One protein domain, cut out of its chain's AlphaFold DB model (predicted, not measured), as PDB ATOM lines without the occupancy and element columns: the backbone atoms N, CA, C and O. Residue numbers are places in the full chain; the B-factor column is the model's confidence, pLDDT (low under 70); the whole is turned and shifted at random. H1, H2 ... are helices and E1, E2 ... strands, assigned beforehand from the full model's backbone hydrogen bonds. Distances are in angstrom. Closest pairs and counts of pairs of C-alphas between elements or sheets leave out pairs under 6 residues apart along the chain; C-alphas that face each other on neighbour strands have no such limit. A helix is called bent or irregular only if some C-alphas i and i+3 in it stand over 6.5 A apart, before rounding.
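Overview. This is residues 6 to 14 and 35 to 232 of the 242 residues of an uncharacterized protein of Macrostomum lignano (UniProt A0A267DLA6). A core of long loops, mostly residues 137 to 177 and 186 to 214, has a short pair of strands, E1 and E2, towards its border, with H4 close to E2 at residues 134 and 179 and H5 close to E2 at residues 135 and 225. Towards one end of the longest axis H1 and H2 meet at a steep tilt, and H3 leads from the end of H2 along the loops; the loop of residues 98 to 132 runs round the outside to the far end, and residues 52 to 63 stick out. The printed part has 207 residues, in the order E1, H1, H2, H3, E2, H4, H5, with E1 and E2 a parallel sheet. The class is mostly helix, though the named elements hold 83 residues, under half. The whole is compact, with a radius of gyration of the C-alphas of 19.2 A, and its outline is elongated, spanning 65 by 40 by 32 A.

Arrangement. Start at E1, residues 6 to 8, and look across to its parallel neighbour E2, residues 133 to 136, at 20 degrees: N 6 and O 133 are 3.0 A apart and N 135 and O 6 are 2.9 A apart, both within hydrogen-bond range. Past the cut, H1, residues 35 to 48, touches H2, residues 60 to 75, which does so with residues 68 to 73 alone; the closest C-alphas are those of Leu 45 and Ala 69, 5.8 A apart. They run opposite ways at a steep tilt of 60 degrees. H3, residues 77 to 97, is close to H2 but not clearly touching, with the C-alphas of Leu 73 and Leu 79 closest at 6.8 A, and only just about perpendicular to it at 72 degrees. H1 and H3 are near each other, with 8 pairs of C-alphas within 10 A. Back at E2, its closest C-alpha pair with H4, residues 178 to 185, is Val 134 and Pro 179, 7.2 A apart; with H5, residues 215 to 231, it is Gly 135 and Leu 225, 7.3 A apart. H4 and H5 are apart. In H1 and H2 every O i to N i+4 pair is within hydrogen-bond range, against 15 of 17 in H3, 3 of 4 in H4 and 11 of 13 in H5.

Along the chain. Find C-alpha 6 at (-2.230, 12.246, -8.607), where E1 begins. H1 measures 19.8 A and H2 22.2 A. Find C-alpha 77 at (3.790, 30.468, -37.634); from there H3 runs 29.4 A. E2 measures 10.4 A and H4 11.5 A. H5 runs 25.2 A to C-alpha 231 at (2.586, 3.628, -23.254); it is irregular, with C-alphas 216 and 219 7.0 A apart.

Size, cuts and confidence. The two C-alphas farthest apart, those of Asp 53 and His 117, are 65.9 A apart. Residues 15 to 34 are not printed, and C-alphas 14 and 35 are 33.1 A apart across this cut. The links H1 to H2, H3 to E2, E2 to H4 and H4 to H5 are long; H2 to H3 is tight. Mean pLDDT of the printed part is 77.7, and 57 residues are under 70, among them residues 48 to 71 and 94 to 110.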
ATOM      1  N   LEU A   6      -1.704  10.926  -8.950       70.31
ATOM      2  CA  LEU A   6      -2.230  12.246  -8.607       70.31
ATOM      3  C   LEU A   6      -2.399  13.087  -9.875       70.31
ATOM      4  O   LEU A   6      -1.418  13.357 -10.567       70.31
ATOM      5  N   VAL A   7      -3.630  13.525 -10.157       70.06
ATOM      6  CA  VAL A   7      -3.937  14.416 -11.286       70.06
ATOM      7  C   VAL A   7      -4.274  15.813 -10.772       70.06
ATOM      8  O   VAL A   7      -5.243  15.982 -10.035       70.06
ATOM      9  N   ALA A   8      -3.488  16.818 -11.161       70.06
ATOM     10  CA  ALA A   8      -3.720  18.213 -10.781       70.06
ATOM     11  C   ALA A   8      -4.488  18.991 -11.868       70.06
ATOM     12  O   ALA A   8      -4.225  18.820 -13.060       70.06
ATOM     13  N   THR A   9      -5.389  19.891 -11.454       64.88
ATOM     14  CA  THR A   9      -6.039  20.899 -12.313       64.88
ATOM     15  C   THR A   9      -6.015  22.270 -11.628       64.88
ATOM     16  O   THR A   9      -6.065  22.375 -10.402       64.88
ATOM     17  N   THR A  10      -5.914  23.350 -12.404       55.50
ATOM     18  CA  THR A  10      -5.790  24.728 -11.891       55.50
ATOM     19  C   THR A  10      -7.075  25.297 -11.296       55.50
ATOM     20  O   THR A  10      -7.000  26.217 -10.482       55.50
ATOM     21  N   CYS A  11      -8.237  24.698 -11.585       41.56
ATOM     22  CA  CYS A  11      -9.522  25.120 -11.012       41.56
ATOM     23  C   CYS A  11      -9.573  25.011  -9.473       41.56
ATOM     24  O   CYS A  11     -10.326  25.742  -8.842       41.56
ATOM     25  N   PHE A  12      -8.747  24.159  -8.851       34.00
ATOM     26  CA  PHE A  12      -8.696  24.010  -7.388       34.00
ATOM     27  C   PHE A  12      -7.694  24.939  -6.677       34.00
ATOM     28  O   PHE A  12      -7.733  25.042  -5.455       34.00
ATOM     29  N   LEU A  13      -6.795  25.621  -7.400       41.22
ATOM     30  CA  LEU A  13      -5.651  26.325  -6.793       41.22
ATOM     31  C   LEU A  13      -5.744  27.860  -6.832       41.22
ATOM     32  O   LEU A  13      -5.008  28.530  -6.108       41.22
ATOM     33  N   LEU A  14      -6.675  28.431  -7.607       32.94
ATOM     34  CA  LEU A  14      -6.877  29.887  -7.681       32.94
ATOM     35  C   LEU A  14      -7.427  30.512  -6.383       32.94
ATOM     36  O   LEU A  14      -7.305  31.718  -6.199       32.94
ATOM     37  N   GLU A  35      10.430  46.492 -29.712       57.41
ATOM     38  CA  GLU A  35       9.524  47.249 -30.592       57.41
ATOM     39  C   GLU A  35       9.173  46.494 -31.881       57.41
ATOM     40  O   GLU A  35       7.998  46.445 -32.249       57.41
ATOM     41  N   GLU A  36      10.140  45.828 -32.524       61.25
ATOM     42  CA  GLU A  36       9.876  44.948 -33.680       61.25
ATOM     43  C   GLU A  36       8.982  43.762 -33.286       61.25
ATOM     44  O   GLU A  36       8.009  43.431 -33.968       61.25
ATOM     45  N   ASP A  37       9.283  43.174 -32.130       63.47
ATOM     46  CA  ASP A  37       8.535  42.084 -31.513       63.47
ATOM     47  C   ASP A  37       7.083  42.501 -31.173       63.47
ATOM     48  O   ASP A  37       6.135  41.732 -31.351       63.47
ATOM     49  N   LEU A  38       6.887  43.739 -30.703       66.38
ATOM     50  CA  LEU A  38       5.574  44.316 -30.404       66.38
ATOM     51  C   LEU A  38       4.778  44.619 -31.670       66.38
ATOM     52  O   LEU A  38       3.577  44.356 -31.698       66.38
ATOM     53  N   ALA A  39       5.424  45.137 -32.716       71.06
ATOM     54  CA  ALA A  39       4.771  45.397 -33.995       71.06
ATOM     55  C   ALA A  39       4.183  44.107 -34.592       71.06
ATOM     56  O   ALA A  39       3.059  44.113 -35.089       71.06
ATOM     57  N   GLU A  40       4.893  42.984 -34.463       72.38
ATOM     58  CA  GLU A  40       4.417  41.668 -34.901       72.38
ATOM     59  C   GLU A  40       3.224  41.147 -34.085       72.38
ATOM     60  O   GLU A  40       2.270  40.603 -34.649       72.38
ATOM     61  N   ILE A  41       3.250  41.321 -32.760       68.44
ATOM     62  CA  ILE A  41       2.115  40.967 -31.896       68.44
ATOM     63  C   ILE A  41       0.891  41.798 -32.284       68.44
ATOM     64  O   ILE A  41      -0.196  41.249 -32.448       68.44
ATOM     65  N   VAL A  42       1.066  43.112 -32.439       73.12
ATOM     66  CA  VAL A  42      -0.016  44.039 -32.788       73.12
ATOM     67  C   VAL A  42      -0.604  43.700 -34.157       73.12
ATOM     68  O   VAL A  42      -1.825  43.690 -34.293       73.12
ATOM     69  N   ASP A  43       0.226  43.375 -35.148       77.25
ATOM     70  CA  ASP A  43      -0.242  42.953 -36.472       77.25
ATOM     71  C   ASP A  43      -1.035  41.636 -36.408       77.25
ATOM     72  O   ASP A  43      -2.152  41.553 -36.918       77.25
ATOM     73  N   THR A  44      -0.526  40.639 -35.675       72.81
ATOM     74  CA  THR A  44      -1.232  39.362 -35.476       72.81
ATOM     75  C   THR A  44      -2.583  39.573 -34.786       72.81
ATOM     76  O   THR A  44      -3.585  38.978 -35.179       72.81
ATOM     77  N   LEU A  45      -2.637  40.441 -33.771       70.31
ATOM     78  CA  LEU A  45      -3.871  40.764 -33.054       70.31
ATOM     79  C   LEU A  45      -4.883  41.500 -33.934       70.31
ATOM     80  O   LEU A  45      -6.064  41.172 -33.880       70.31
ATOM     81  N   ARG A  46      -4.430  42.446 -34.764       72.75
ATOM     82  CA  ARG A  46      -5.292  43.164 -35.717       72.75
ATOM     83  C   ARG A  46      -5.925  42.237 -36.749       72.75
ATOM     84  O   ARG A  46      -7.068  42.454 -37.125       72.75
ATOM     85  N   GLN A  47      -5.201  41.218 -37.204       72.12
ATOM     86  CA  GLN A  47      -5.725  40.239 -38.165       72.12
ATOM     87  C   GLN A  47      -6.689  39.235 -37.516       72.12
ATOM     88  O   GLN A  47      -7.590  38.720 -38.173       72.12
ATOM     89  N   ALA A  48      -6.484  38.933 -36.235       65.25
ATOM     90  CA  ALA A  48      -7.206  37.889 -35.518       65.25
ATOM     91  C   ALA A  48      -8.483  38.351 -34.818       65.25
ATOM     92  O   ALA A  48      -9.393  37.551 -34.590       65.25
ATOM     93  N   VAL A  49      -8.513  39.613 -34.401       64.75
ATOM     94  CA  VAL A  49      -9.616  40.199 -33.653       64.75
ATOM     95  C   VAL A  49     -10.267  41.247 -34.548       64.75
ATOM     96  O   VAL A  49      -9.633  42.271 -34.808       64.75
ATOM     97  N   PRO A  50     -11.508  41.034 -35.020       58.56
ATOM     98  CA  PRO A  50     -12.268  42.111 -35.632       58.56
ATOM     99  C   PRO A  50     -12.543  43.150 -34.541       58.56
ATOM    100  O   PRO A  50     -13.335  42.923 -33.627       58.56
ATOM    101  N   PHE A  51     -11.808  44.259 -34.582       53.59
ATOM    102  CA  PHE A  51     -12.103  45.445 -33.786       53.59
ATOM    103  C   PHE A  51     -13.223  46.205 -34.496       53.59
ATOM    104  O   PHE A  51     -12.966  47.199 -35.166       53.59
ATOM    105  N   ASP A  52     -14.453  45.702 -34.412       54.53
ATOM    106  CA  ASP A  52     -15.614  46.517 -34.761       54.53
ATOM    107  C   ASP A  52     -15.885  47.472 -33.585       54.53
ATOM    108  O   ASP A  52     -15.900  47.044 -32.429       54.53
ATOM    109  N   ASP A  53     -16.083  48.766 -33.864       50.53
ATOM    110  CA  ASP A  53     -16.297  49.853 -32.883       50.53
ATOM    111  C   ASP A  53     -17.628  49.744 -32.094       50.53
ATOM    112  O   ASP A  53     -18.124  50.716 -31.518       50.53
ATOM    113  N   GLU A  54     -18.255  48.568 -32.065       51.03
ATOM    114  CA  GLU A  54     -19.564  48.366 -31.458       51.03
ATOM    115  C   GLU A  54     -19.437  48.147 -29.938       51.03
ATOM    116  O   GLU A  54     -18.635  47.350 -29.444       51.03
ATOM    117  N   VAL A  55     -20.229  48.890 -29.161       53.38
ATOM    118  CA  VAL A  55     -20.258  48.814 -27.692       53.38
ATOM    119  C   VAL A  55     -20.912  47.491 -27.274       53.38
ATOM    120  O   VAL A  55     -22.135  47.373 -27.254       53.38
ATOM    121  N   ILE A  56     -20.099  46.481 -26.949       48.56
ATOM    122  CA  ILE A  56     -20.555  45.103 -26.688       48.56
ATOM    123  C   ILE A  56     -20.465  44.753 -25.178       48.56
ATOM    124  O   ILE A  56     -19.519  45.179 -24.509       48.56
ATOM    125  N   PRO A  57     -21.405  43.967 -24.595       47.94
ATOM    126  CA  PRO A  57     -21.458  43.689 -23.153       47.94
ATOM    127  C   PRO A  57     -20.209  42.969 -22.609       47.94
ATOM    128  O   PRO A  57     -19.741  41.973 -23.161       47.94
ATOM    129  N   ALA A  58     -19.704  43.451 -21.472       53.97
ATOM    130  CA  ALA A  58     -18.320  43.273 -21.013       53.97
ATOM    131  C   ALA A  58     -17.886  41.859 -20.550       53.97
ATOM    132  O   ALA A  58     -16.696  41.639 -20.339       53.97
ATOM    133  N   GLY A  59     -18.801  40.902 -20.358       52.28
ATOM    134  CA  GLY A  59     -18.496  39.633 -19.673       52.28
ATOM    135  C   GLY A  59     -18.044  38.490 -20.591       52.28
ATOM    136  O   GLY A  59     -16.887  38.071 -20.572       52.28
ATOM    137  N   GLU A  60     -18.963  37.960 -21.401       52.38
ATOM    138  CA  GLU A  60     -18.682  36.802 -22.267       52.38
ATOM    139  C   GLU A  60     -17.852  37.167 -23.501       52.38
ATOM    140  O   GLU A  60     -17.015  36.379 -23.949       52.38
ATOM    141  N   THR A  61     -18.041  38.376 -24.031       57.31
ATOM    142  CA  THR A  61     -17.320  38.857 -25.213       57.31
ATOM    143  C   THR A  61     -15.847  39.103 -24.912       57.31
ATOM    144  O   THR A  61     -15.005  38.728 -25.719       57.31
ATOM    145  N   TYR A  62     -15.501  39.635 -23.733       50.94
ATOM    146  CA  TYR A  62     -14.104  39.866 -23.351       50.94
ATOM    147  C   TYR A  62     -13.300  38.564 -23.315       50.94
ATOM    148  O   TYR A  62     -12.209  38.483 -23.875       50.94
ATOM    149  N   LEU A  63     -13.872  37.503 -22.738       56.28
ATOM    150  CA  LEU A  63     -13.237  36.186 -22.727       56.28
ATOM    151  C   LEU A  63     -13.131  35.581 -24.129       56.28
ATOM    152  O   LEU A  63     -12.139  34.920 -24.422       56.28
ATOM    153  N   ARG A  64     -14.118  35.801 -25.007       60.34
ATOM    154  CA  ARG A  64     -14.054  35.360 -26.412       60.34
ATOM    155  C   ARG A  64     -12.981  36.110 -27.193       60.34
ATOM    156  O   ARG A  64     -12.181  35.469 -27.860       60.34
ATOM    157  N   VAL A  65     -12.918  37.433 -27.065       62.56
ATOM    158  CA  VAL A  65     -11.919  38.284 -27.726       62.56
ATOM    159  C   VAL A  65     -10.515  37.947 -27.238       62.56
ATOM    160  O   VAL A  65      -9.632  37.704 -28.057       62.56
ATOM    161  N   LEU A  66     -10.312  37.839 -25.921       63.34
ATOM    162  CA  LEU A  66      -9.036  37.399 -25.358       63.34
ATOM    163  C   LEU A  66      -8.661  35.998 -25.831       63.34
ATOM    164  O   LEU A  66      -7.500  35.745 -26.137       63.34
ATOM    165  N   GLN A  67      -9.620  35.080 -25.916       65.19
ATOM    166  CA  GLN A  67      -9.337  33.730 -26.377       65.19
ATOM    167  C   GLN A  67      -9.004  33.685 -27.866       65.19
ATOM    168  O   GLN A  67      -8.070  32.979 -28.230       65.19
ATOM    169  N   SER A  68      -9.691  34.450 -28.715       66.25
ATOM    170  CA  SER A  68      -9.359  34.585 -30.138       66.25
ATOM    171  C   SER A  68      -7.977  35.206 -30.326       66.25
ATOM    172  O   SER A  68      -7.158  34.658 -31.061       66.25
ATOM    173  N   ALA A  69      -7.679  36.277 -29.588       67.06
ATOM    174  CA  ALA A  69      -6.369  36.918 -29.551       67.06
ATOM    175  C   ALA A  69      -5.264  35.926 -29.158       67.06
ATOM    176  O   ALA A  69      -4.290  35.748 -29.886       67.06
ATOM    177  N   VAL A  70      -5.434  35.220 -28.036       68.62
ATOM    178  CA  VAL A  70      -4.479  34.207 -27.566       68.62
ATOM    179  C   VAL A  70      -4.351  33.073 -28.584       68.62
ATOM    180  O   VAL A  70      -3.238  32.698 -28.939       68.62
ATOM    181  N   THR A  71      -5.463  32.551 -29.104       69.62
ATOM    182  CA  THR A  71      -5.467  31.451 -30.080       69.62
ATOM    183  C   THR A  71      -4.710  31.833 -31.346       69.62
ATOM    184  O   THR A  71      -3.882  31.056 -31.816       69.62
ATOM    185  N   ALA A  72      -4.924  33.038 -31.868       71.88
ATOM    186  CA  ALA A  72      -4.222  33.507 -33.051       71.88
ATOM    187  C   ALA A  72      -2.728  33.736 -32.803       71.88
ATOM    188  O   ALA A  72      -1.903  33.336 -33.624       71.88
ATOM    189  N   LEU A  73      -2.358  34.282 -31.640       72.56
ATOM    190  CA  LEU A  73      -0.952  34.393 -31.246       72.56
ATOM    191  C   LEU A  73      -0.285  33.007 -31.131       72.56
ATOM    192  O   LEU A  73       0.884  32.845 -31.485       72.56
ATOM    193  N   TYR A  74      -1.023  31.978 -30.702       69.00
ATOM    194  CA  TYR A  74      -0.538  30.593 -30.681       69.00
ATOM    195  C   TYR A  74      -0.440  29.942 -32.064       69.00
ATOM    196  O   TYR A  74       0.496  29.161 -32.285       69.00
ATOM    197  N   ALA A  75      -1.385  30.248 -32.954       76.62
ATOM    198  CA  ALA A  75      -1.478  29.710 -34.308       76.62
ATOM    199  C   ALA A  75      -0.520  30.388 -35.303       76.62
ATOM    200  O   ALA A  75      -0.200  29.791 -36.327       76.62
ATOM    201  N   SER A  76      -0.031  31.594 -35.003       81.31
ATOM    202  CA  SER A  76       0.931  32.310 -35.848       81.31
ATOM    203  C   SER A  76       2.229  31.517 -36.032       81.31
ATOM    204  O   SER A  76       2.958  31.238 -35.075       81.31
ATOM    205  N   ASP A  77       2.561  31.190 -37.284       80.56
ATOM    206  CA  ASP A  77       3.790  30.468 -37.634       80.56
ATOM    207  C   ASP A  77       5.053  31.259 -37.287       80.56
ATOM    208  O   ASP A  77       6.073  30.680 -36.902       80.56
ATOM    209  N   LYS A  78       4.998  32.590 -37.402       78.06
ATOM    210  CA  LYS A  78       6.134  33.462 -37.101       78.06
ATOM    211  C   LYS A  78       6.412  33.479 -35.593       78.06
ATOM    212  O   LYS A  78       7.521  33.124 -35.185       78.06
ATOM    213  N   LEU A  79       5.382  33.690 -34.769       75.25
ATOM    214  CA  LEU A  79       5.481  33.603 -33.306       75.25
ATOM    215  C   LEU A  79       5.852  32.195 -32.830       75.25
ATOM    216  O   LEU A  79       6.630  32.030 -31.889       75.25
ATOM    217  N   LYS A  80       5.362  31.154 -33.512       81.62
ATOM    218  CA  LYS A  80       5.760  29.765 -33.263       81.62
ATOM    219  C   LYS A  80       7.257  29.551 -33.488       81.62
ATOM    220  O   LYS A  80       7.876  28.879 -32.666       81.62
ATOM    221  N   ARG A  81       7.859  30.126 -34.538       81.75
ATOM    222  CA  ARG A  81       9.318  30.062 -34.763       81.75
ATOM    223  C   ARG A  81      10.094  30.760 -33.651       81.75
ATOM    224  O   ARG A  81      11.009  30.150 -33.103       81.75
ATOM    225  N   HIS A  82       9.697  31.978 -33.277       78.69
ATOM    226  CA  HIS A  82      10.327  32.711 -32.173       78.69
ATOM    227  C   HIS A  82      10.248  31.933 -30.857       78.69
ATOM    228  O   HIS A  82      11.251  31.803 -30.153       78.69
ATOM    229  N   ARG A  83       9.083  31.344 -30.566       77.50
ATOM    230  CA  ARG A  83       8.894  30.455 -29.419       77.50
ATOM    231  C   ARG A  83       9.843  29.263 -29.495       77.50
ATOM    232  O   ARG A  83      10.644  29.111 -28.589       77.50
ATOM    233  N   ILE A  84       9.838  28.477 -30.573       82.00
ATOM    234  CA  ILE A  84      10.717  27.298 -30.724       82.00
ATOM    235  C   ILE A  84      12.199  27.670 -30.564       82.00
ATOM    236  O   ILE A  84      12.956  26.959 -29.901       82.00
ATOM    237  N   GLU A  85      12.635  28.787 -31.146       84.00
ATOM    238  CA  GLU A  85      14.014  29.249 -31.004       84.00
ATOM    239  C   GLU A  85      14.339  29.632 -29.555       84.00
ATOM    240  O   GLU A  85      15.396  29.254 -29.041       84.00
ATOM    241  N   HIS A  86      13.434  30.352 -28.890       81.38
ATOM    242  CA  HIS A  86      13.557  30.691 -27.479       81.38
ATOM    243  C   HIS A  86      13.600  29.429 -26.604       81.38
ATOM    244  O   HIS A  86      14.495  29.307 -25.772       81.38
ATOM    245  N   GLU A  87      12.708  28.462 -26.831       80.69
ATOM    246  CA  GLU A  87      12.689  27.163 -26.149       80.69
ATOM    247  C   GLU A  87      14.030  26.440 -26.305       80.69
ATOM    248  O   GLU A  87      14.615  25.992 -25.319       80.69
ATOM    249  N   ARG A  88      14.567  26.386 -27.531       83.06
ATOM    250  CA  ARG A  88      15.871  25.775 -27.818       83.06
ATOM    251  C   ARG A  88      16.997  26.481 -27.069       83.06
ATOM    252  O   ARG A  88      17.808  25.819 -26.425       83.06
ATOM    253  N   LYS A  89      17.055  27.814 -27.148       84.19
ATOM    254  CA  LYS A  89      18.078  28.622 -26.468       84.19
ATOM    255  C   LYS A  89      17.992  28.462 -24.958       84.19
ATOM    256  O   LYS A  89      19.020  28.278 -24.323       84.19
ATOM    257  N   TRP A  90      16.793  28.501 -24.389       75.75
ATOM    258  CA  TRP A  90      16.588  28.395 -22.950       75.75
ATOM    259  C   TRP A  90      16.935  26.999 -22.430       75.75
ATOM    260  O   TRP A  90      17.676  26.886 -21.454       75.75
ATOM    261  N   ASN A  91      16.478  25.941 -23.111       77.69
ATOM    262  CA  ASN A  91      16.798  24.562 -22.736       77.69
ATOM    263  C   ASN A  91      18.315  24.299 -22.836       77.69
ATOM    264  O   ASN A  91      18.877  23.691 -21.931       77.69
ATOM    265  N   ALA A  92      18.996  24.829 -23.862       78.56
ATOM    266  CA  ALA A  92      20.450  24.701 -24.018       78.56
ATOM    267  C   ALA A  92      21.256  25.565 -23.028       78.56
ATOM    268  O   ALA A  92      22.294  25.143 -22.522       78.56
ATOM    269  N   ALA A  93      20.804  26.787 -22.739       70.12
ATOM    270  CA  ALA A  93      21.510  27.702 -21.843       70.12
ATOM    271  C   ALA A  93      21.408  27.273 -20.372       70.12
ATOM    272  O   ALA A  93      22.324  27.530 -19.591       70.12
ATOM    273  N   ARG A  94      20.325  26.595 -19.971       61.97
ATOM    274  CA  ARG A  94      20.134  26.190 -18.572       61.97
ATOM    275  C   ARG A  94      21.004  25.039 -18.098       61.97
ATOM    276  O   ARG A  94      21.270  24.992 -16.903       61.97
ATOM    277  N   GLU A  95      21.510  24.186 -18.985       55.34
ATOM    278  CA  GLU A  95      22.548  23.214 -18.602       55.34
ATOM    279  C   GLU A  95      23.844  23.917 -18.153       55.34
ATOM    280  O   GLU A  95      24.557  23.403 -17.298       55.34
ATOM    281  N   LYS A  96      24.113  25.135 -18.654       48.28
ATOM    282  CA  LYS A  96      25.255  25.973 -18.243       48.28
ATOM    283  C   LYS A  96      24.978  26.894 -17.048       48.28
ATOM    284  O   LYS A  96      25.930  27.318 -16.401       48.28
ATOM    285  N   HIS A  97      23.715  27.220 -16.761       47.88
ATOM    286  CA  HIS A  97      23.316  28.178 -15.715       47.88
ATOM    287  C   HIS A  97      22.685  27.545 -14.464       47.88
ATOM    288  O   HIS A  97      22.219  28.282 -13.599       47.88
ATOM    289  N   ALA A  98      22.728  26.217 -14.308       48.91
ATOM    290  CA  ALA A  98      22.327  25.521 -13.075       48.91
ATOM    291  C   ALA A  98      23.126  25.946 -11.815       48.91
ATOM    292  O   ALA A  98      22.851  25.480 -10.716       48.91
ATOM    293  N   THR A  99      24.115  26.833 -11.962       46.22
ATOM    294  CA  THR A  99      24.979  27.357 -10.896       46.22
ATOM    295  C   THR A  99      24.666  28.796 -10.471       46.22
ATOM    296  O   THR A  99      25.242  29.267  -9.493       46.22
ATOM    297  N   ALA A 100      23.771  29.518 -11.157       45.44
ATOM    298  CA  ALA A 100      23.357  30.846 -10.708       45.44
ATOM    299  C   ALA A 100      22.238  30.694  -9.670       45.44
ATOM    300  O   ALA A 100      21.106  30.374 -10.028       45.44
ATOM    301  N   ALA A 101      22.573  30.897  -8.394       45.44
ATOM    302  CA  ALA A 101      21.640  30.821  -7.276       45.44
ATOM    303  C   ALA A 101      20.422  31.732  -7.519       45.44
ATOM    304  O   ALA A 101      20.495  32.954  -7.379       45.44
ATOM    305  N   VAL A 102      19.297  31.129  -7.901       47.09
ATOM    306  CA  VAL A 102      17.982  31.760  -7.791       47.09
ATOM    307  C   VAL A 102      17.715  31.915  -6.290       47.09
ATOM    308  O   VAL A 102      18.029  30.984  -5.544       47.09
ATOM    309  N   PRO A 103      17.172  33.050  -5.807       47.22
ATOM    310  CA  PRO A 103      16.750  33.164  -4.418       47.22
ATOM    311  C   PRO A 103      15.839  31.984  -4.086       47.22
ATOM    312  O   PRO A 103      14.772  31.830  -4.677       47.22
ATOM    313  N   THR A 104      16.304  31.112  -3.197       48.81
ATOM    314  CA  THR A 104      15.605  29.886  -2.833       48.81
ATOM    315  C   THR A 104      14.290  30.265  -2.165       48.81
ATOM    316  O   THR A 104      14.275  30.686  -1.011       48.81
ATOM    317  N   THR A 105      13.176  30.105  -2.874       52.97
ATOM    318  CA  THR A 105      11.825  30.131  -2.285       52.97
ATOM    319  C   THR A 105      11.449  28.763  -1.692       52.97
ATOM    320  O   THR A 105      10.289  28.508  -1.366       52.97
ATOM    321  N   GLY A 106      12.432  27.862  -1.581       53.59
ATOM    322  CA  GLY A 106      12.301  26.517  -1.036       53.59
ATOM    323  C   GLY A 106      11.889  26.517   0.433       53.59
ATOM    324  O   GLY A 106      12.492  27.204   1.256       53.59
ATOM    325  N   SER A 107      10.889  25.709   0.781       60.59
ATOM    326  CA  SER A 107      10.525  25.426   2.171       60.59
ATOM    327  C   SER A 107      11.108  24.083   2.633       60.59
ATOM    328  O   SER A 107      11.145  23.093   1.896       60.59
ATOM    329  N   ALA A 108      11.581  24.026   3.880       61.62
ATOM    330  CA  ALA A 108      12.084  22.791   4.478       61.62
ATOM    331  C   ALA A 108      10.928  21.975   5.086       61.62
ATOM    332  O   ALA A 108      10.414  22.295   6.152       61.62
ATOM    333  N   PHE A 109      10.510  20.900   4.409       65.75
ATOM    334  CA  PHE A 109       9.516  19.953   4.944       65.75
ATOM    335  C   PHE A 109      10.162  18.951   5.918       65.75
ATOM    336  O   PHE A 109      10.687  17.935   5.471       65.75
ATOM    337  N   ASN A 110      10.161  19.213   7.222       68.19
ATOM    338  CA  ASN A 110      10.882  18.390   8.213       68.19
ATOM    339  C   ASN A 110      10.041  17.247   8.817       68.19
ATOM    340  O   ASN A 110      10.177  16.932   9.994       68.19
ATOM    341  N   CYS A 111       9.155  16.641   8.029       71.38
ATOM    342  CA  CYS A 111       8.289  15.557   8.492       71.38
ATOM    343  C   CYS A 111       8.828  14.201   8.016       71.38
ATOM    344  O   CYS A 111       8.993  14.011   6.810       71.38
ATOM    345  N   ASP A 112       9.019  13.244   8.926       71.94
ATOM    346  CA  ASP A 112       9.390  11.863   8.587       71.94
ATOM    347  C   ASP A 112       8.160  11.074   8.117       71.94
ATOM    348  O   ASP A 112       7.544  10.298   8.849       71.94
ATOM    349  N   VAL A 113       7.758  11.312   6.868       79.62
ATOM    350  CA  VAL A 113       6.660  10.578   6.230       79.62
ATOM    351  C   VAL A 113       7.225   9.366   5.501       79.62
ATOM    352  O   VAL A 113       7.812   9.484   4.427       79.62
ATOM    353  N   VAL A 114       7.001   8.184   6.071       84.50
ATOM    354  CA  VAL A 114       7.346   6.904   5.444       84.50
ATOM    355  C   VAL A 114       6.194   6.367   4.599       84.50
ATOM    356  O   VAL A 114       5.018   6.501   4.961       84.50
ATOM    357  N   ARG A 115       6.551   5.722   3.484       89.56
ATOM    358  CA  ARG A 115       5.616   4.992   2.619       89.56
ATOM    359  C   ARG A 115       4.809   3.978   3.432       89.56
ATOM    360  O   ARG A 115       5.325   3.370   4.369       89.56
ATOM    361  N   SER A 116       3.541   3.819   3.086       88.62
ATOM    362  CA  SER A 116       2.657   2.828   3.683       88.62
ATOM    363  C   SER A 116       3.163   1.412   3.395       88.62
ATOM    364  O   SER A 116       3.704   1.128   2.328       88.62
ATOM    365  N   HIS A 117       2.972   0.503   4.355       87.69
ATOM    366  CA  HIS A 117       3.385  -0.900   4.221       87.69
ATOM    367  C   HIS A 117       2.664  -1.634   3.081       87.69
ATOM    368  O   HIS A 117       3.217  -2.561   2.494       87.69
ATOM    369  N   SER A 118       1.440  -1.214   2.769       87.50
ATOM    370  CA  SER A 118       0.630  -1.716   1.665       87.50
ATOM    371  C   SER A 118       0.038  -0.545   0.882       87.50
ATOM    372  O   SER A 118      -0.182   0.516   1.478       87.50
ATOM    373  N   PRO A 119      -0.261  -0.719  -0.419       84.81
ATOM    374  CA  PRO A 119      -0.970   0.293  -1.187       84.81
ATOM    375  C   PRO A 119      -2.274   0.702  -0.478       84.81
ATOM    376  O   PRO A 119      -3.055  -0.171  -0.086       84.81
ATOM    377  N   PRO A 120      -2.494   2.005  -0.246       86.88
ATOM    378  CA  PRO A 120      -3.702   2.479   0.407       86.88
ATOM    379  C   PRO A 120      -4.910   2.261  -0.504       86.88
ATOM    380  O   PRO A 120      -4.856   2.498  -1.706       86.88
ATOM    381  N   THR A 121      -6.022   1.830   0.083       86.19
ATOM    382  CA  THR A 121      -7.285   1.596  -0.635       86.19
ATOM    383  C   THR A 121      -8.225   2.802  -0.603       86.19
ATOM    384  O   THR A 121      -9.273   2.782  -1.245       86.19
ATOM    385  N   SER A 122      -7.872   3.844   0.152       84.56
ATOM    386  CA  SER A 122      -8.679   5.046   0.352       84.56
ATOM    387  C   SER A 122      -7.796   6.285   0.536       84.56
ATOM    388  O   SER A 122      -6.645   6.193   0.970       84.56
ATOM    389  N   VAL A 123      -8.332   7.459   0.188       82.12
ATOM    390  CA  VAL A 123      -7.577   8.726   0.157       82.12
ATOM    391  C   VAL A 123      -7.162   9.230   1.541       82.12
ATOM    392  O   VAL A 123      -6.141   9.892   1.660       82.12
ATOM    393  N   ASP A 124      -7.900   8.879   2.594       85.25
ATOM    394  CA  ASP A 124      -7.592   9.214   3.992       85.25
ATOM    395  C   ASP A 124      -6.359   8.471   4.532       85.25
ATOM    396  O   ASP A 124      -5.726   8.922   5.484       85.25
ATOM    397  N   LYS A 125      -5.991   7.347   3.904       85.62
ATOM    398  CA  LYS A 125      -4.799   6.554   4.244       85.62
ATOM    399  C   LYS A 125      -3.613   6.844   3.329       85.62
ATOM    400  O   LYS A 125      -2.519   6.346   3.591       85.62
ATOM    401  N   LEU A 126      -3.829   7.608   2.256       87.94
ATOM    402  CA  LEU A 126      -2.813   7.927   1.263       87.94
ATOM    403  C   LEU A 126      -1.768   8.867   1.866       87.94
ATOM    404  O   LEU A 126      -2.084   9.970   2.309       87.94
ATOM    405  N   ARG A 127      -0.504   8.449   1.848       89.94
ATOM    406  CA  ARG A 127       0.620   9.293   2.260       89.94
ATOM    407  C   ARG A 127       1.314   9.880   1.032       89.94
ATOM    408  O   ARG A 127       1.347   9.234  -0.013       89.94
ATOM    409  N   PRO A 128       1.971  11.046   1.147       89.19
ATOM    410  CA  PRO A 128       2.802  11.599   0.076       89.19
ATOM    411  C   PRO A 128       3.800  10.598  -0.534       89.19
ATOM    412  O   PRO A 128       3.979  10.566  -1.747       89.19
ATOM    413  N   ALA A 129       4.403   9.742   0.299       90.75
ATOM    414  CA  ALA A 129       5.349   8.712  -0.132       90.75
ATOM    415  C   ALA A 129       4.705   7.551  -0.920       90.75
ATOM    416  O   ALA A 129       5.425   6.778  -1.555       90.75
ATOM    417  N   ASP A 130       3.375   7.413  -0.881       90.94
ATOM    418  CA  ASP A 130       2.621   6.382  -1.603       90.94
ATOM    419  C   ASP A 130       2.303   6.781  -3.048       90.94
ATOM    420  O   ASP A 130       1.881   5.927  -3.824       90.94
ATOM    421  N   ILE A 131       2.478   8.055  -3.415       92.00
ATOM    422  CA  ILE A 131       2.205   8.567  -4.763       92.00
ATOM    423  C   ILE A 131       3.390   8.237  -5.669       92.00
ATOM    424  O   ILE A 131       4.517   8.648  -5.394       92.00
ATOM    425  N   ASP A 132       3.137   7.513  -6.759       91.56
ATOM    426  CA  ASP A 132       4.180   7.037  -7.681       91.56
ATOM    427  C   ASP A 132       4.229   7.830  -8.985       91.56
ATOM    428  O   ASP A 132       5.296   8.002  -9.584       91.56
ATOM    429  N   VAL A 133       3.074   8.332  -9.424       93.56
ATOM    430  CA  VAL A 133       2.934   9.050 -10.689       93.56
ATOM    431  C   VAL A 133       2.121  10.317 -10.483       93.56
ATOM    432  O   VAL A 133       1.051  10.295  -9.877       93.56
ATOM    433  N   VAL A 134       2.612  11.422 -11.035       95.19
ATOM    434  CA  VAL A 134       1.851  12.665 -11.180       95.19
ATOM    435  C   VAL A 134       1.477  12.892 -12.639       95.19
ATOM    436  O   VAL A 134       2.249  12.585 -13.544       95.19
ATOM    437  N   GLY A 135       0.302  13.460 -12.862       95.19
ATOM    438  CA  GLY A 135      -0.176  13.919 -14.162       95.19
ATOM    439  C   GLY A 135      -0.969  15.210 -14.009       95.19
ATOM    440  O   GLY A 135      -1.358  15.592 -12.904       95.19
ATOM    441  N   ALA A 136      -1.231  15.904 -15.110       94.62
ATOM    442  CA  ALA A 136      -2.135  17.045 -15.073       94.62
ATOM    443  C   ALA A 136      -2.846  17.262 -16.398       94.62
ATOM    444  O   ALA A 136      -2.312  16.990 -17.470       94.62
ATOM    445  N   ILE A 137      -4.037  17.834 -16.282       94.25
ATOM    446  CA  ILE A 137      -4.814  18.404 -17.377       94.25
ATOM    447  C   ILE A 137      -5.179  19.839 -16.983       94.25
ATOM    448  O   ILE A 137      -5.221  20.187 -15.800       94.25
ATOM    449  N   GLY A 138      -5.418  20.704 -17.953       90.56
ATOM    450  CA  GLY A 138      -5.798  22.087 -17.700       90.56
ATOM    451  C   GLY A 138      -5.442  23.022 -18.842       90.56
ATOM    452  O   GLY A 138      -5.478  22.646 -20.015       90.56
ATOM    453  N   ASP A 139      -5.103  24.245 -18.459       87.50
ATOM    454  CA  ASP A 139      -4.946  25.398 -19.334       87.50
ATOM    455  C   ASP A 139      -3.505  25.949 -19.316       87.50
ATOM    456  O   ASP A 139      -2.531  25.249 -19.010       87.50
ATOM    457  N   SER A 140      -3.356  27.231 -19.652       88.56
ATOM    458  CA  SER A 140      -2.082  27.950 -19.631       88.56
ATOM    459  C   SER A 140      -1.387  27.950 -18.273       88.56
ATOM    460  O   SER A 140      -0.154  27.920 -18.239       88.56
ATOM    461  N   LEU A 141      -2.134  27.957 -17.166       86.94
ATOM    462  CA  LEU A 141      -1.557  27.981 -15.825       86.94
ATOM    463  C   LEU A 141      -0.899  26.635 -15.507       86.94
ATOM    464  O   LEU A 141       0.260  26.594 -15.093       86.94
ATOM    465  N   THR A 142      -1.581  25.523 -15.794       90.81
ATOM    466  CA  THR A 142      -1.023  24.174 -15.598       90.81
ATOM    467  C   THR A 142       0.176  23.943 -16.526       90.81
ATOM    468  O   THR A 142       1.153  23.299 -16.129       90.81
ATOM    469  N   ALA A 143       0.157  24.528 -17.730       90.44
ATOM    470  CA  ALA A 143       1.273  24.498 -18.676       90.44
ATOM    471  C   ALA A 143       2.473  25.388 -18.273       90.44
ATOM    472  O   ALA A 143       3.523  25.322 -18.914       90.44
ATOM    473  N   GLY A 144       2.352  26.214 -17.227       88.94
ATOM    474  CA  GLY A 144       3.414  27.119 -16.785       88.94
ATOM    475  C   GLY A 144       3.710  28.232 -17.792       88.94
ATOM    476  O   GLY A 144       4.871  28.578 -18.019       88.94
ATOM    477  N   MET A 145       2.673  28.757 -18.446       86.88
ATOM    478  CA  MET A 145       2.810  29.829 -19.427       86.88
ATOM    479  C   MET A 145       3.411  31.086 -18.778       86.88
ATOM    480  O   MET A 145       2.884  31.606 -17.799       86.88
ATOM    481  N   GLY A 146       4.526  31.572 -19.325       81.44
ATOM    482  CA  GLY A 146       5.075  32.885 -18.991       81.44
ATOM    483  C   GLY A 146       5.838  33.013 -17.665       81.44
ATOM    484  O   GLY A 146       6.248  34.123 -17.349       81.44
ATOM    485  N   ILE A 147       6.100  31.924 -16.927       83.69
ATOM    486  CA  ILE A 147       6.749  31.951 -15.591       83.69
ATOM    487  C   ILE A 147       8.032  32.799 -15.538       83.69
ATOM    488  O   ILE A 147       8.230  33.546 -14.586       83.69
ATOM    489  N   TYR A 148       8.902  32.698 -16.549       81.06
ATOM    490  CA  TYR A 148      10.144  33.487 -16.637       81.06
ATOM    491  C   TYR A 148      10.128  34.512 -17.772       81.06
ATOM    492  O   TYR A 148      11.180  34.931 -18.260       81.06
ATOM    493  N   SER A 149       8.940  34.883 -18.244       75.62
ATOM    494  CA  SER A 149       8.808  35.828 -19.342       75.62
ATOM    495  C   SER A 149       9.293  37.217 -18.936       75.62
ATOM    496  O   SER A 149       8.936  37.719 -17.874       75.62
ATOM    497  N   LYS A 150      10.080  37.857 -19.805       73.12
ATOM    498  CA  LYS A 150      10.527  39.252 -19.627       73.12
ATOM    499  C   LYS A 150       9.927  40.210 -20.655       73.12
ATOM    500  O   LYS A 150      10.115  41.415 -20.545       73.12
ATOM    501  N   ASN A 151       9.245  39.686 -21.669       68.19
ATOM    502  CA  ASN A 151       8.600  40.459 -22.723       68.19
ATOM    503  C   ASN A 151       7.335  39.742 -23.224       68.19
ATOM    504  O   ASN A 151       7.078  38.588 -22.877       68.19
ATOM    505  N   LEU A 152       6.522  40.433 -24.026       66.69
ATOM    506  CA  LEU A 152       5.234  39.892 -24.464       66.69
ATOM    507  C   LEU A 152       5.366  38.692 -25.409       66.69
ATOM    508  O   LEU A 152       4.510  37.818 -25.371       66.69
ATOM    509  N   LEU A 153       6.442  38.567 -26.190       68.00
ATOM    510  CA  LEU A 153       6.639  37.374 -27.022       68.00
ATOM    511  C   LEU A 153       6.894  36.124 -26.185       68.00
ATOM    512  O   LEU A 153       6.360  35.049 -26.470       68.00
ATOM    513  N   THR A 154       7.700  36.250 -25.129       68.69
ATOM    514  CA  THR A 154       8.057  35.106 -24.290       68.69
ATOM    515  C   THR A 154       6.930  34.680 -23.355       68.69
ATOM    516  O   THR A 154       7.043  33.611 -22.750       68.69
ATOM    517  N   ILE A 155       5.827  35.441 -23.260       75.75
ATOM    518  CA  ILE A 155       4.706  35.103 -22.374       75.75
ATOM    519  C   ILE A 155       4.052  33.787 -22.793       75.75
ATOM    520  O   ILE A 155       3.684  32.998 -21.938       75.75
ATOM    521  N   PHE A 156       4.026  33.484 -24.093       75.94
ATOM    522  CA  PHE A 156       3.428  32.263 -24.642       75.94
ATOM    523  C   PHE A 156       4.321  31.020 -24.512       75.94
ATOM    524  O   PHE A 156       3.954  29.926 -24.957       75.94
ATOM    525  N   THR A 157       5.498  31.176 -23.907       81.88
ATOM    526  CA  THR A 157       6.426  30.080 -23.622       81.88
ATOM    527  C   THR A 157       5.911  29.257 -22.443       81.88
ATOM    528  O   THR A 157       5.562  29.807 -21.401       81.88
ATOM    529  N   GLN A 158       5.876  27.932 -22.598       89.06
ATOM    530  CA  GLN A 158       5.269  27.006 -21.634       89.06
ATOM    531  C   GLN A 158       6.333  26.348 -20.749       89.06
ATOM    532  O   GLN A 158       6.854  25.278 -21.068       89.06
ATOM    533  N   TYR A 159       6.669  26.982 -19.627       89.62
ATOM    534  CA  TYR A 159       7.684  26.515 -18.680       89.62
ATOM    535  C   TYR A 159       7.153  25.382 -17.790       89.62
ATOM    536  O   TYR A 159       7.160  25.483 -16.564       89.62
ATOM    537  N   ARG A 160       6.704  24.275 -18.394       93.44
ATOM    538  CA  ARG A 160       6.073  23.147 -17.687       93.44
ATOM    539  C   ARG A 160       6.929  22.612 -16.545       93.44
ATOM    540  O   ARG A 160       6.402  22.345 -15.472       93.44
ATOM    541  N   GLY A 161       8.247  22.541 -16.739       91.31
ATOM    542  CA  GLY A 161       9.218  22.141 -15.714       91.31
ATOM    543  C   GLY A 161       9.250  23.014 -14.455       91.31
ATOM    544  O   GLY A 161       9.792  22.580 -13.441       91.31
ATOM    545  N   HIS A 162       8.642  24.201 -14.506       90.56
ATOM    546  CA  HIS A 162       8.516  25.160 -13.405       90.56
ATOM    547  C   HIS A 162       7.076  25.418 -12.982       90.56
ATOM    548  O   HIS A 162       6.856  26.163 -12.026       90.56
ATOM    549  N   SER A 163       6.105  24.816 -13.670       91.81
ATOM    550  CA  SER A 163       4.704  24.888 -13.278       91.81
ATOM    551  C   SER A 163       4.548  24.391 -11.844       91.81
ATOM    552  O   SER A 163       5.099  23.351 -11.487       91.81
ATOM    553  N   PHE A 164       3.789  25.105 -11.016       89.81
ATOM    554  CA  PHE A 164       3.556  24.680  -9.635       89.81
ATOM    555  C   PHE A 164       2.946  23.270  -9.567       89.81
ATOM    556  O   PHE A 164       3.314  22.480  -8.702       89.81
ATOM    557  N   THR A 165       2.054  22.931 -10.501       92.25
ATOM    558  CA  THR A 165       1.336  21.650 -10.498       92.25
ATOM    559  C   THR A 165       2.186  20.479 -10.973       92.25
ATOM    560  O   THR A 165       2.017  19.380 -10.466       92.25
ATOM    561  N   MET A 166       3.091  20.686 -11.933       95.81
ATOM    562  CA  MET A 166       3.774  19.581 -12.627       95.81
ATOM    563  C   MET A 166       5.281  19.743 -12.784       95.81
ATOM    564  O   MET A 166       5.947  18.817 -13.240       95.81
ATOM    565  N   GLY A 167       5.845  20.881 -12.404       93.94
ATOM    566  CA  GLY A 167       7.265  21.144 -12.545       93.94
ATOM    567  C   GLY A 167       8.098  20.289 -11.601       93.94
ATOM    568  O   GLY A 167       7.899  20.323 -10.396       93.94
ATOM    569  N   GLY A 168       9.044  19.529 -12.133       92.44
ATOM    570  CA  GLY A 168      10.014  18.747 -11.364       92.44
ATOM    571  C   GLY A 168      11.439  18.908 -11.886       92.44
ATOM    572  O   GLY A 168      12.267  18.026 -11.662       92.44
ATOM    573  N   LYS A 169      11.706  19.999 -12.623       88.56
ATOM    574  CA  LYS A 169      13.020  20.290 -13.214       88.56
ATOM    575  C   LYS A 169      14.092  20.462 -12.145       88.56
ATOM    576  O   LYS A 169      15.151  19.859 -12.256       88.56
ATOM    577  N   GLU A 170      13.798  21.275 -11.142       84.00
ATOM    578  CA  GLU A 170      14.721  21.579 -10.052       84.00
ATOM    579  C   GLU A 170      14.386  20.771  -8.798       84.00
ATOM    580  O   GLU A 170      13.368  20.076  -8.738       84.00
ATOM    581  N   ASP A 171      15.249  20.861  -7.793       81.19
ATOM    582  CA  ASP A 171      14.971  20.318  -6.470       81.19
ATOM    583  C   ASP A 171      14.186  21.308  -5.607       81.19
ATOM    584  O   ASP A 171      14.168  22.517  -5.846       81.19
ATOM    585  N   LEU A 172      13.556  20.774  -4.560       81.12
ATOM    586  CA  LEU A 172      12.702  21.519  -3.633       81.12
ATOM    587  C   LEU A 172      13.386  22.756  -3.025       81.12
ATOM    588  O   LEU A 172      12.723  23.749  -2.748       81.12
ATOM    589  N   SER A 173      14.704  22.709  -2.811       75.00
ATOM    590  CA  SER A 173      15.459  23.848  -2.276       75.00
ATOM    591  C   SER A 173      15.499  25.034  -3.241       75.00
ATOM    592  O   SER A 173      15.573  26.172  -2.791       75.00
ATOM    593  N   GLN A 174      15.433  24.784  -4.549       75.94
ATOM    594  CA  GLN A 174      15.526  25.805  -5.589       75.94
ATOM    595  C   GLN A 174      14.151  26.279  -6.057       75.94
ATOM    596  O   GLN A 174      13.959  27.473  -6.277       75.94
ATOM    597  N   HIS A 175      13.195  25.359  -6.223       79.81
ATOM    598  CA  HIS A 175      11.871  25.687  -6.750       79.81
ATOM    599  C   HIS A 175      10.798  24.792  -6.129       79.81
ATOM    600  O   HIS A 175      10.735  23.596  -6.414       79.81
ATOM    601  N   THR A 176       9.936  25.378  -5.296       85.25
ATOM    602  CA  THR A 176       8.838  24.649  -4.650       85.25
ATOM    603  C   THR A 176       7.680  24.446  -5.623       85.25
ATOM    604  O   THR A 176       7.025  25.390  -6.061       85.25
ATOM    605  N   THR A 177       7.384  23.187  -5.913       89.81
ATOM    606  CA  THR A 177       6.260  22.727  -6.735       89.81
ATOM    607  C   THR A 177       5.654  21.489  -6.092       89.81
ATOM    608  O   THR A 177       6.280  20.841  -5.252       89.81
ATOM    609  N   MET A 178       4.455  21.103  -6.516       92.75
ATOM    610  CA  MET A 178       3.839  19.873  -6.032       92.75
ATOM    611  C   MET A 178       4.753  18.645  -6.269       92.75
ATOM    612  O   MET A 178       5.037  17.940  -5.296       92.75
ATOM    613  N   PRO A 179       5.334  18.413  -7.467       94.25
ATOM    614  CA  PRO A 179       6.205  17.256  -7.665       94.25
ATOM    615  C   PRO A 179       7.525  17.311  -6.897       94.25
ATOM    616  O   PRO A 179       8.016  16.263  -6.495       94.25
ATOM    617  N   THR A 180       8.121  18.484  -6.667       91.38
ATOM    618  CA  THR A 180       9.375  18.572  -5.891       91.38
ATOM    619  C   THR A 180       9.154  18.275  -4.412       91.38
ATOM    620  O   THR A 180       9.992  17.615  -3.796       91.38
ATOM    621  N   VAL A 181       8.000  18.667  -3.862       89.62
ATOM    622  CA  VAL A 181       7.569  18.253  -2.519       89.62
ATOM    623  C   VAL A 181       7.363  16.742  -2.465       89.62
ATOM    624  O   VAL A 181       7.907  16.085  -1.583       89.62
ATOM    625  N   LEU A 182       6.641  16.159  -3.427       92.00
ATOM    626  CA  LEU A 182       6.412  14.711  -3.457       92.00
ATOM    627  C   LEU A 182       7.703  13.907  -3.667       92.00
ATOM    628  O   LEU A 182       7.889  12.889  -3.004       92.00
ATOM    629  N   LYS A 183       8.636  14.388  -4.501       91.19
ATOM    630  CA  LYS A 183       9.968  13.785  -4.696       91.19
ATOM    631  C   LYS A 183      10.748  13.654  -3.388       91.19
ATOM    632  O   LYS A 183      11.521  12.710  -3.248       91.19
ATOM    633  N   LYS A 184      10.546  14.570  -2.431       87.94
ATOM    634  CA  LYS A 184      11.174  14.479  -1.105       87.94
ATOM    635  C   LYS A 184      10.754  13.209  -0.363       87.94
ATOM    636  O   LYS A 184      11.577  12.604   0.314       87.94
ATOM    637  N   PHE A 185       9.491  12.810  -0.503       89.44
ATOM    638  CA  PHE A 185       8.919  11.642   0.171       89.44
ATOM    639  C   PHE A 185       9.014  10.360  -0.667       89.44
ATOM    640  O   PHE A 185       9.117   9.267  -0.117       89.44
ATOM    641  N   ASN A 186       9.010  10.485  -1.997       91.44
ATOM    642  CA  ASN A 186       9.221   9.387  -2.933       91.44
ATOM    643  C   ASN A 186      10.196   9.800  -4.055       91.44
ATOM    644  O   ASN A 186       9.766  10.330  -5.083       91.44
ATOM    645  N   PRO A 187      11.501   9.496  -3.931       90.81
ATOM    646  CA  PRO A 187      12.485   9.801  -4.973       90.81
ATOM    647  C   PRO A 187      12.239   9.086  -6.311       90.81
ATOM    648  O   PRO A 187      12.819   9.471  -7.324       90.81
ATOM    649  N   LYS A 188      11.394   8.042  -6.331       92.06
ATOM    650  CA  LYS A 188      11.022   7.290  -7.540       92.06
ATOM    651  C   LYS A 188       9.795   7.862  -8.258       92.06
ATOM    652  O   LYS A 188       9.337   7.241  -9.212       92.06
ATOM    653  N   LEU A 189       9.262   9.007  -7.816       93.56
ATOM    654  CA  LEU A 189       8.135   9.679  -8.464       93.56
ATOM    655  C   LEU A 189       8.398   9.870  -9.966       93.56
ATOM    656  O   LEU A 189       9.508  10.222 -10.368       93.56
ATOM    657  N   THR A 190       7.381   9.680 -10.804       94.31
ATOM    658  CA  THR A 190       7.468   9.899 -12.259       94.31
ATOM    659  C   THR A 190       6.308  10.748 -12.790       94.31
ATOM    660  O   THR A 190       5.390  11.100 -12.053       94.31
ATOM    661  N   GLY A 191       6.374  11.128 -14.071       93.88
ATOM    662  CA  GLY A 191       5.322  11.886 -14.763       93.88
ATOM    663  C   GLY A 191       5.441  13.412 -14.688       93.88
ATOM    664  O   GLY A 191       4.770  14.114 -15.442       93.88
ATOM    665  N   PHE A 192       6.329  13.953 -13.852       95.69
ATOM    666  CA  PHE A 192       6.564  15.398 -13.767       95.69
ATOM    667  C   PHE A 192       7.248  15.966 -15.023       95.69
ATOM    668  O   PHE A 192       7.990  15.285 -15.731       95.69
ATOM    669  N   SER A 193       7.018  17.250 -15.281       96.00
ATOM    670  CA  SER A 193       7.630  18.009 -16.369       96.00
ATOM    671  C   SER A 193       9.041  18.478 -15.997       96.00
ATOM    672  O   SER A 193       9.312  18.807 -14.843       96.00
ATOM    673  N   THR A 194       9.945  18.581 -16.971       93.75
ATOM    674  CA  THR A 194      11.379  18.856 -16.720       93.75
ATOM    675  C   THR A 194      11.951  20.035 -17.504       93.75
ATOM    676  O   THR A 194      13.133  20.347 -17.384       93.75
ATOM    677  N   GLY A 195      11.141  20.738 -18.289       89.50
ATOM    678  CA  GLY A 195      11.636  21.833 -19.117       89.50
ATOM    679  C   GLY A 195      10.526  22.615 -19.789       89.50
ATOM    680  O   GLY A 195       9.370  22.565 -19.364       89.50
ATOM    681  N   ILE A 196      10.895  23.356 -20.829       89.81
ATOM    682  CA  ILE A 196       9.926  24.059 -21.663       89.81
ATOM    683  C   ILE A 196       9.468  23.137 -22.782       89.81
ATOM    684  O   ILE A 196      10.301  22.627 -23.534       89.81
ATOM    685  N   SER A 197       8.156  22.950 -22.903       88.69
ATOM    686  CA  SER A 197       7.565  22.217 -24.018       88.69
ATOM    687  C   SER A 197       6.061  22.456 -24.153       88.69
ATOM    688  O   SER A 197       5.375  22.808 -23.193       88.69
ATOM    689  N   GLY A 198       5.522  22.162 -25.337       87.62
ATOM    690  CA  GLY A 198       4.097  21.862 -25.505       87.62
ATOM    691  C   GLY A 198       3.698  20.529 -24.842       87.62
ATOM    692  O   GLY A 198       4.575  19.830 -24.326       87.62
ATOM    693  N   PRO A 199       2.403  20.160 -24.864       86.25
ATOM    694  CA  PRO A 199       1.897  18.944 -24.214       86.25
ATOM    695  C   PRO A 199       2.510  17.659 -24.793       86.25
ATOM    696  O   PRO A 199       2.755  16.710 -24.060       86.25
ATOM    697  N   ASP A 200       2.844  17.633 -26.085       88.88
ATOM    698  CA  ASP A 200       3.457  16.469 -26.752       88.88
ATOM    699  C   ASP A 200       4.992  16.502 -26.780       88.88
ATOM    700  O   ASP A 200       5.632  15.655 -27.401       88.88
ATOM    701  N   GLY A 201       5.608  17.501 -26.144       88.19
ATOM    702  CA  GLY A 201       7.060  17.627 -26.142       88.19
ATOM    703  C   GLY A 201       7.738  16.719 -25.115       88.19
ATOM    704  O   GLY A 201       7.171  16.369 -24.083       88.19
ATOM    705  N   ILE A 202       9.009  16.406 -25.364       89.06
ATOM    706  CA  ILE A 202       9.816  15.483 -24.544       89.06
ATOM    707  C   ILE A 202       9.976  15.908 -23.072       89.06
ATOM    708  O   ILE A 202      10.275  15.075 -22.224       89.06
ATOM    709  N   PHE A 203       9.771  17.192 -22.761       92.56
ATOM    710  CA  PHE A 203       9.891  17.745 -21.408       92.56
ATOM    711  C   PHE A 203       8.547  17.900 -20.681       92.56
ATOM    712  O   PHE A 203       8.520  18.383 -19.545       92.56
ATOM    713  N   ALA A 204       7.439  17.496 -21.313       93.19
ATOM    714  CA  ALA A 204       6.099  17.664 -20.762       93.19
ATOM    715  C   ALA A 204       5.808  16.679 -19.626       93.19
ATOM    716  O   ALA A 204       5.047  17.006 -18.715       93.19
ATOM    717  N   GLY A 205       6.414  15.491 -19.659       94.56
ATOM    718  CA  GLY A 205       5.976  14.383 -18.814       94.56
ATOM    719  C   GLY A 205       4.510  14.050 -19.106       94.56
ATOM    720  O   GLY A 205       4.112  13.960 -20.265       94.56
ATOM    721  N   PHE A 206       3.706  13.931 -18.056       96.06
ATOM    722  CA  PHE A 206       2.259  13.706 -18.110       96.06
ATOM    723  C   PHE A 206       1.444  14.985 -17.889       96.06
ATOM    724  O   PHE A 206       0.308  14.951 -17.412       96.06
ATOM    725  N   ASN A 207       2.035  16.142 -18.183       96.44
ATOM    726  CA  ASN A 207       1.317  17.404 -18.199       96.44
ATOM    727  C   ASN A 207       0.667  17.600 -19.576       96.44
ATOM    728  O   ASN A 207       1.302  18.128 -20.490       96.44
ATOM    729  N   GLU A 208      -0.604  17.218 -19.698       95.69
ATOM    730  CA  GLU A 208      -1.424  17.335 -20.912       95.69
ATOM    731  C   GLU A 208      -2.166  18.667 -21.022       95.69
ATOM    732  O   GLU A 208      -2.983  18.844 -21.925       95.69
ATOM    733  N   ALA A 209      -1.903  19.613 -20.119       92.38
ATOM    734  CA  ALA A 209      -2.549  20.917 -20.163       92.38
ATOM    735  C   ALA A 209      -2.323  21.606 -21.507       92.38
ATOM    736  O   ALA A 209      -1.209  21.579 -22.034       92.38
ATOM    737  N   VAL A 210      -3.346  22.260 -22.041       89.19
ATOM    738  CA  VAL A 210      -3.273  22.944 -23.333       89.19
ATOM    739  C   VAL A 210      -3.660  24.397 -23.134       89.19
ATOM    740  O   VAL A 210      -4.706  24.709 -22.578       89.19
ATOM    741  N   VAL A 211      -2.802  25.306 -23.579       82.88
ATOM    742  CA  VAL A 211      -3.064  26.740 -23.456       82.88
ATOM    743  C   VAL A 211      -4.337  27.114 -24.219       82.88
ATOM    744  O   VAL A 211      -4.510  26.708 -25.364       82.88
ATOM    745  N   GLY A 212      -5.204  27.903 -23.581       76.69
ATOM    746  CA  GLY A 212      -6.474  28.352 -24.157       76.69
ATOM    747  C   GLY A 212      -7.622  27.353 -23.997       76.69
ATOM    748  O   GLY A 212      -8.759  27.706 -24.296       76.69
ATOM    749  N   ASN A 213      -7.359  26.144 -23.493       80.81
ATOM    750  CA  ASN A 213      -8.408  25.160 -23.255       80.81
ATOM    751  C   ASN A 213      -9.260  25.507 -22.035       80.81
ATOM    752  O   ASN A 213      -8.792  26.097 -21.061       80.81
ATOM    753  N   ARG A 214     -10.516  25.072 -22.091       78.44
ATOM    754  CA  ARG A 214     -11.517  25.224 -21.034       78.44
ATOM    755  C   ARG A 214     -11.901  23.862 -20.460       78.44
ATOM    756  O   ARG A 214     -11.418  22.816 -20.895       78.44
ATOM    757  N   ALA A 215     -12.802  23.871 -19.477       77.56
ATOM    758  CA  ALA A 215     -13.324  22.655 -18.854       77.56
ATOM    759  C   ALA A 215     -13.899  21.656 -19.879       77.56
ATOM    760  O   ALA A 215     -13.688  20.453 -19.750       77.56
ATOM    761  N   GLU A 216     -14.553  22.149 -20.933       77.69
ATOM    762  CA  GLU A 216     -15.131  21.326 -22.007       77.69
ATOM    763  C   GLU A 216     -14.091  20.528 -22.813       77.69
ATOM    764  O   GLU A 216     -14.407  19.469 -23.353       77.69
ATOM    765  N   ASP A 217     -12.830  20.969 -22.836       82.00
ATOM    766  CA  ASP A 217     -11.752  20.263 -23.529       82.00
ATOM    767  C   ASP A 217     -11.062  19.194 -22.668       82.00
ATOM    768  O   ASP A 217     -10.312  18.353 -23.183       82.00
ATOM    769  N   MET A 218     -11.275  19.222 -21.348       85.44
ATOM    770  CA  MET A 218     -10.619  18.314 -20.404       85.44
ATOM    771  C   MET A 218     -10.843  16.825 -20.721       85.44
ATOM    772  O   MET A 218      -9.880  16.064 -20.594       85.44
ATOM    773  N   PRO A 219     -12.013  16.365 -21.220       90.56
ATOM    774  CA  PRO A 219     -12.193  14.968 -21.620       90.56
ATOM    775  C   PRO A 219     -11.227  14.498 -22.718       90.56
ATOM    776  O   PRO A 219     -10.892  13.313 -22.793       90.56
ATOM    777  N   ARG A 220     -10.764  15.391 -23.605       91.06
ATOM    778  CA  ARG A 220      -9.732  15.048 -24.598       91.06
ATOM    779  C   ARG A 220      -8.370  14.885 -23.926       91.06
ATOM    780  O   ARG A 220      -7.708  13.879 -24.165       91.06
ATOM    781  N   GLN A 221      -7.995  15.824 -23.059       91.62
ATOM    782  CA  GLN A 221      -6.723  15.784 -22.330       91.62
ATOM    783  C   GLN A 221      -6.636  14.559 -21.406       91.62
ATOM    784  O   GLN A 221      -5.606  13.898 -21.354       91.62
ATOM    785  N   ALA A 222      -7.736  14.191 -20.742       92.31
ATOM    786  CA  ALA A 222      -7.805  12.994 -19.906       92.31
ATOM    787  C   ALA A 222      -7.547  11.711 -20.714       92.31
ATOM    788  O   ALA A 222      -6.782  10.848 -20.286       92.31
ATOM    789  N   ARG A 223      -8.129  11.601 -21.917       93.75
ATOM    790  CA  ARG A 223      -7.853  10.478 -22.830       93.75
ATOM    791  C   ARG A 223      -6.385  10.447 -23.255       93.75
ATOM    792  O   ARG A 223      -5.776   9.383 -23.225       93.75
ATOM    793  N   GLN A 224      -5.805  11.596 -23.600       93.69
ATOM    794  CA  GLN A 224      -4.386  11.698 -23.969       93.69
ATOM    795  C   GLN A 224      -3.461  11.288 -22.818       93.69
ATOM    796  O   GLN A 224      -2.516  10.531 -23.036       93.69
ATOM    797  N   LEU A 225      -3.779  11.715 -21.594       93.06
ATOM    798  CA  LEU A 225      -3.047  11.354 -20.385       93.06
ATOM    799  C   LEU A 225      -3.054   9.839 -20.170       93.06
ATOM    800  O   LEU A 225      -1.992   9.234 -20.045       93.06
ATOM    801  N   VAL A 226      -4.233   9.212 -20.192       92.06
ATOM    802  CA  VAL A 226      -4.368   7.754 -20.037       92.06
ATOM    803  C   VAL A 226      -3.564   7.009 -21.102       92.06
ATOM    804  O   VAL A 226      -2.848   6.061 -20.785       92.06
ATOM    805  N   GLU A 227      -3.629   7.445 -22.359       91.94
ATOM    806  CA  GLU A 227      -2.874   6.816 -23.444       91.94
ATOM    807  C   GLU A 227      -1.358   6.979 -23.290       91.94
ATOM    808  O   GLU A 227      -0.608   6.047 -23.590       91.94
ATOM    809  N   LYS A 228      -0.880   8.121 -22.785       91.19
ATOM    810  CA  LYS A 228       0.538   8.309 -22.447       91.19
ATOM    811  C   LYS A 228       0.969   7.414 -21.293       91.19
ATOM    812  O   LYS A 228       2.007   6.769 -21.393       91.19
ATOM    813  N   MET A 229       0.148   7.304 -20.253       90.56
ATOM    814  CA  MET A 229       0.422   6.439 -19.106       90.56
ATOM    815  C   MET A 229       0.483   4.959 -19.494       90.56
ATOM    816  O   MET A 229       1.401   4.266 -19.076       90.56
ATOM    817  N   LYS A 230      -0.429   4.481 -20.349       90.06
ATOM    818  CA  LYS A 230      -0.400   3.102 -20.872       90.06
ATOM    819  C   LYS A 230       0.850   2.788 -21.695       90.06
ATOM    820  O   LYS A 230       1.276   1.639 -21.750       90.06
ATOM    821  N   LYS A 231       1.405   3.785 -22.390       90.12
ATOM    822  CA  LYS A 231       2.586   3.628 -23.254       90.12
ATOM    823  C   LYS A 231       3.903   3.752 -22.491       90.12
ATOM    824  O   LYS A 231       4.936   3.306 -22.996       90.12
ATOM    825  N   ASP A 232       3.895   4.369 -21.314       88.19
ATOM    826  CA  ASP A 232       5.102   4.572 -20.525       88.19
ATOM    827  C   ASP A 232       5.482   3.296 -19.764       88.19
ATOM    828  O   ASP A 232       4.780   2.836 -18.870       88.19
TER     829      ASP A 232